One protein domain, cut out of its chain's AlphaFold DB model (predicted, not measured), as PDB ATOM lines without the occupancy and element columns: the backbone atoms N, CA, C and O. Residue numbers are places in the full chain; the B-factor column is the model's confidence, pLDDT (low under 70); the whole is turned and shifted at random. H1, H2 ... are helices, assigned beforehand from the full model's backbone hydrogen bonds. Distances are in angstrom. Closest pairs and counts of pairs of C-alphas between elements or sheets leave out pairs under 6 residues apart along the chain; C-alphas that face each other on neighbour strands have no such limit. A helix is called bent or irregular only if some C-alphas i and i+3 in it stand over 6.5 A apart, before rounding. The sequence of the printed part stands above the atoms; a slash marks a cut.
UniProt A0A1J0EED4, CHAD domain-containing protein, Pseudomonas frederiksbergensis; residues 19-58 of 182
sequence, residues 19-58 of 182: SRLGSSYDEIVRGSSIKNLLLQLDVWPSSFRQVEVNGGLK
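What this domain is: This is residues 19 to 58 of the 182 residues of the protein "CHAD domain-containing protein" of Pseudomonas frederiksbergensis (UniProt A0A1J0EED4). The model is a long rod of two helices strung end to end: the longer one, H2, bends partway along, and the shorter one, H1, is set at its beginning as a wide elbow. The last residues, 54 to 58, make a small hook at the far end of H2b, and no helix packs on another. The printed part has 40 residues with two named helices, H1 then H2, and no named strand; the class is all helix. The whole is extended, with a radius of gyration of the C-alphas of 16.6 A and spans of 51 by 15 by 9 A.

How they stand to each other: H2, residues 32 to 53, was assigned as one helix by its hydrogen bonds but is bent: C-alphas 42 and 45 are 6.9 A apart. Its arms H2a, residues 32 to 42, and H2b, residues 45 to 53, stand at a shallow tilt of 34.9 degrees, only just short of steep. H1, residues 19 to 30, is close to H2a but not clearly touching; their closest C-alphas, of Ile 28 and Ile 34, are 7.2 A apart. H1 and H2a run the same way at a steep tilt of 60 degrees. H1 and H2b are apart. Every O i to N i+4 pair is within hydrogen-bond range in H2a and H2b, and 6 of 8 are in H1.

Where its parts are: H2a measures 15.3 A from C-alpha 32 at (28.711, 34.254, 15.149) to C-alpha 42. H2b measures 12.5 A and ends at C-alpha 53 at (55.517, 34.014, -3.415). H1 measures 17.7 A from C-alpha 19 at (18.611, 54.327, 21.877) to C-alpha 30, and is irregular: C-alphas 20 and 23 are 7.0 A apart.

The domain as a whole: The two C-alphas farthest apart, of Ser 19 and Gly 55, are 51.1 A apart. Residues 19 to 47 and 50 to 55 stand free. The link from H1 to H2 is tight, with 1 residue. The printed part has no cut, and no printed residue is under pLDDT 70.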
ATOM      1  N   SER A  19      18.952  55.224  20.766       76.88
ATOM      2  CA  SER A  19      18.611  54.327  21.877       76.88
ATOM      3  C   SER A  19      17.839  53.087  21.409       76.88
ATOM      4  O   SER A  19      18.078  51.986  21.901       76.88
ATOM      5  N   ARG A  20      16.943  53.239  20.423       77.94
ATOM      6  CA  ARG A  20      16.161  52.134  19.840       77.94
ATOM      7  C   ARG A  20      17.030  51.145  19.058       77.94
ATOM      8  O   ARG A  20      16.726  49.957  19.040       77.94
ATOM      9  N   LEU A  21      18.074  51.630  18.387       79.69
ATOM     10  CA  LEU A  21      18.923  50.809  17.516       79.69
ATOM     11  C   LEU A  21      20.083  50.132  18.260       79.69
ATOM     12  O   LEU A  21      20.609  49.134  17.765       79.69
ATOM     13  N   GLY A  22      20.466  50.638  19.438       80.25
ATOM     14  CA  GLY A  22      21.611  50.139  20.208       80.25
ATOM     15  C   GLY A  22      21.578  48.628  20.456       80.25
ATOM     16  O   GLY A  22      22.541  47.932  20.141       80.25
ATOM     17  N   SER A  23      20.443  48.091  20.915       79.62
ATOM     18  CA  SER A  23      20.311  46.655  21.208       79.62
ATOM     19  C   SER A  23      20.478  45.771  19.965       79.62
ATOM     20  O   SER A  23      21.135  44.734  20.036       79.62
ATOM     21  N   SER A  24      19.954  46.196  18.811       84.12
ATOM     22  CA  SER A  24      20.104  45.457  17.551       84.12
ATOM     23  C   SER A  24      21.545  45.476  17.035       84.12
ATOM     24  O   SER A  24      22.020  44.476  16.496       84.12
ATOM     25  N   TYR A  25      22.273  46.582  17.216       86.62
ATOM     26  CA  TYR A  25      23.694  46.626  16.867       86.62
ATOM     27  C   TYR A  25      24.529  45.701  17.753       86.62
ATOM     28  O   TYR A  25      25.373  44.967  17.233       86.62
ATOM     29  N   ASP A  26      24.253  45.660  19.056       86.69
ATOM     30  CA  ASP A  26      24.944  44.755  19.979       86.69
ATOM     31  C   ASP A  26      24.706  43.279  19.633       86.69
ATOM     32  O   ASP A  26      25.609  42.446  19.750       86.69
ATOM     33  N   GLU A  27      23.497  42.925  19.196       89.38
ATOM     34  CA  GLU A  27      23.187  41.580  18.700       89.38
ATOM     35  C   GLU A  27      23.993  41.232  17.447       89.38
ATOM     36  O   GLU A  27      24.612  40.165  17.396       89.38
ATOM     37  N   ILE A  28      24.057  42.144  16.472       90.12
ATOM     38  CA  ILE A  28      24.837  41.950  15.243       90.12
ATOM     39  C   ILE A  28      26.317  41.743  15.575       90.12
ATOM     40  O   ILE A  28      26.919  40.785  15.088       90.12
ATOM     41  N   VAL A  29      26.894  42.595  16.428       89.50
ATOM     42  CA  VAL A  29      28.316  42.532  16.815       89.50
ATOM     43  C   VAL A  29      28.639  41.243  17.576       89.50
ATOM     44  O   VAL A  29      29.715  40.664  17.406       89.50
ATOM     45  N   ARG A  30      27.712  40.746  18.404       90.69
ATOM     46  CA  ARG A  30      27.902  39.490  19.149       90.69
ATOM     47  C   ARG A  30      27.642  38.237  18.313       90.69
ATOM     48  O   ARG A  30      28.081  37.157  18.733       90.69
ATOM     49  N   GLY A  31      26.988  38.375  17.161       93.88
ATOM     50  CA  GLY A  31      26.641  37.286  16.257       93.88
ATOM     51  C   GLY A  31      27.849  36.461  15.804       93.88
ATOM     52  O   GLY A  31      28.949  36.968  15.585       93.88
ATOM     53  N   SER A  32      27.657  35.154  15.637       93.94
ATOM     54  CA  SER A  32      28.711  34.254  15.149       93.94
ATOM     55  C   SER A  32      29.119  34.571  13.709       93.94
ATOM     56  O   SER A  32      30.297  34.481  13.373       93.94
ATOM     57  N   SER A  33      28.178  35.011  12.869       93.31
ATOM     58  CA  SER A  33      28.438  35.351  11.468       93.31
ATOM     59  C   SER A  33      29.472  36.467  11.305       93.31
ATOM     60  O   SER A  33      30.383  36.323  10.491       93.31
ATOM     61  N   ILE A  34      29.384  37.552  12.091       94.44
ATOM     62  CA  ILE A  34      30.357  38.652  11.999       94.44
ATOM     63  C   ILE A  34      31.725  38.221  12.529       94.44
ATOM     64  O   ILE A  34      32.739  38.505  11.899       94.44
ATOM     65  N   LYS A  35      31.757  37.457  13.628       93.62
ATOM     66  CA  LYS A  35      33.001  36.910  14.186       93.62
ATOM     67  C   LYS A  35      33.709  36.016  13.173       93.62
ATOM     68  O   LYS A  35      34.898  36.188  12.933       93.62
ATOM     69  N   ASN A  36      32.967  35.117  12.529       95.19
ATOM     70  CA  ASN A  36      33.509  34.231  11.504       95.19
ATOM     71  C   ASN A  36      34.041  35.017  10.301       95.19
ATOM     72  O   ASN A  36      35.135  34.721   9.831       95.19
ATOM     73  N   LEU A  37      33.313  36.035   9.827       94.88
ATOM     74  CA  LEU A  37      33.787  36.897   8.742       94.88
ATOM     75  C   LEU A  37      35.106  37.592   9.106       94.88
ATOM     76  O   LEU A  37      36.039  37.566   8.308       94.88
ATOM     77  N   LEU A  38      35.194  38.183  10.302       94.62
ATOM     78  CA  LEU A  38      36.404  38.872  10.762       94.62
ATOM     79  C   LEU A  38      37.596  37.914  10.867       94.62
ATOM     80  O   LEU A  38      38.656  38.221  10.334       94.62
ATOM     81  N   LEU A  39      37.396  36.712  11.418       95.12
ATOM     82  CA  LEU A  39      38.442  35.683  11.462       95.12
ATOM     83  C   LEU A  39      38.949  35.303  10.061       95.12
ATOM     84  O   LEU A  39      40.149  35.131   9.863       95.12
ATOM     85  N   GLN A  40      38.061  35.186   9.067       95.25
ATOM     86  CA  GLN A  40      38.484  34.909   7.687       95.25
ATOM     87  C   GLN A  40      39.265  36.081   7.076       95.25
ATOM     88  O   GLN A  40      40.245  35.862   6.359       95.25
ATOM     89  N   LEU A  41      38.864  37.320   7.374       95.88
ATOM     90  CA  LEU A  41      39.577  38.517   6.927       95.88
ATOM     91  C   LEU A  41      40.960  38.649   7.583       95.88
ATOM     92  O   LEU A  41      41.883  39.103   6.910       95.88
ATOM     93  N   ASP A  42      41.133  38.195   8.826       95.94
ATOM     94  CA  ASP A  42      42.429  38.196   9.524       95.94
ATOM     95  C   ASP A  42      43.420  37.182   8.929       95.94
ATOM     96  O   ASP A  42      44.625  37.438   8.861       95.94
ATOM     97  N   VAL A  43      42.926  36.032   8.457       95.06
ATOM     98  CA  VAL A  43      43.764  34.986   7.843       95.06
ATOM     99  C   VAL A  43      44.134  35.327   6.395       95.06
ATOM    100  O   VAL A  43      45.224  34.979   5.922       95.06
ATOM    101  N   TRP A  44      43.257  36.036   5.683       95.69
ATOM    102  CA  TRP A  44      43.395  36.310   4.252       95.69
ATOM    103  C   TRP A  44      44.749  36.921   3.820       95.69
ATOM    104  O   TRP A  44      45.305  36.427   2.835       95.69
ATOM    105  N   PRO A  45      45.354  37.909   4.518       95.25
ATOM    106  CA  PRO A  45      46.634  38.494   4.115       95.25
ATOM    107  C   PRO A  45      47.782  37.486   4.019       95.25
ATOM    108  O   PRO A  45      48.621  37.579   3.120       95.25
ATOM    109  N   SER A  46      47.835  36.513   4.931       94.12
ATOM    110  CA  SER A  46      48.876  35.481   4.918       94.12
ATOM    111  C   SER A  46      48.679  34.515   3.752       94.12
ATOM    112  O   SER A  46      49.638  34.225   3.037       94.12
ATOM    113  N   SER A  47      47.436  34.110   3.489       92.44
ATOM    114  CA  SER A  47      47.088  33.307   2.312       92.44
ATOM    115  C   SER A  47      47.407  34.044   1.006       92.44
ATOM    116  O   SER A  47      47.956  33.459   0.074       92.44
ATOM    117  N   PHE A  48      47.129  35.349   0.941       93.00
ATOM    118  CA  PHE A  48      47.417  36.174  -0.232       93.00
ATOM    119  C   PHE A  48      48.925  36.278  -0.515       93.00
ATOM    120  O   PHE A  48      49.348  36.104  -1.659       93.00
ATOM    121  N   ARG A  49      49.754  36.471   0.522       93.19
ATOM    122  CA  ARG A  49      51.224  36.482   0.386       93.19
ATOM    123  C   ARG A  49      51.786  35.153  -0.118       93.19
ATOM    124  O   ARG A  49      52.721  35.156  -0.910       93.19
ATOM    125  N   GLN A  50      51.221  34.019   0.293       94.00
ATOM    126  CA  GLN A  50      51.655  32.715  -0.223       94.00
ATOM    127  C   GLN A  50      51.400  32.591  -1.731       94.00
ATOM    128  O   GLN A  50      52.260  32.106  -2.467       94.00
ATOM    129  N   VAL A  51      50.256  33.082  -2.217       93.00
ATOM    130  CA  VAL A  51      49.959  33.132  -3.660       93.00
ATOM    131  C   VAL A  51      50.960  34.020  -4.402       93.00
ATOM    132  O   VAL A  51      51.395  33.663  -5.500       93.00
ATOM    133  N   GLU A  52      51.350  35.151  -3.813       92.69
ATOM    134  CA  GLU A  52      52.367  36.045  -4.375       92.69
ATOM    135  C   GLU A  52      53.733  35.364  -4.512       92.69
ATOM    136  O   GLU A  52      54.287  35.345  -5.613       92.69
ATOM    137  N   VAL A  53      54.236  34.749  -3.433       92.31
ATOM    138  CA  VAL A  53      55.517  34.014  -3.415       92.31
ATOM    139  C   VAL A  53      55.528  32.895  -4.460       92.31
ATOM    140  O   VAL A  53      56.521  32.705  -5.159       92.31
ATOM    141  N   ASN A  54      54.394  32.218  -4.646       93.25
ATOM    142  CA  ASN A  54      54.227  31.166  -5.651       93.25
ATOM    143  C   ASN A  54      54.040  31.706  -7.086       93.25
ATOM    144  O   ASN A  54      53.780  30.945  -8.019       93.25
ATOM    145  N   GLY A  55      54.155  33.019  -7.295       91.25
ATOM    146  CA  GLY A  55      54.068  33.653  -8.607       91.25
ATOM    147  C   GLY A  55      52.648  33.780  -9.164       91.25
ATOM    148  O   GLY A  55      52.491  34.130 -10.336       91.25
ATOM    149  N   GLY A  56      51.611  33.546  -8.355       91.38
ATOM    150  CA  GLY A  56      50.209  33.660  -8.768       91.38
ATOM    151  C   GLY A  56      49.770  35.094  -9.099       91.38
ATOM    152  O   GLY A  56      48.736  35.288  -9.734       91.38
ATOM    153  N   LEU A  57      50.565  36.104  -8.723       90.75
ATOM    154  CA  LEU A  57      50.254  37.527  -8.919       90.75
ATOM    155  C   LEU A  57      51.048  38.209 -10.046       90.75
ATOM    156  O   LEU A  57      50.948  39.425 -10.206       90.75
ATOM    157  N   LYS A  58      51.787  37.462 -10.880       88.38
ATOM    158  CA  LYS A  58      52.659  38.014 -11.947       88.38
ATOM    159  C   LYS A  58      51.990  39.046 -12.871       88.38
ATOM    160  O   LYS A  58      52.668  39.901 -13.432       88.38
TER     161      LYS A  58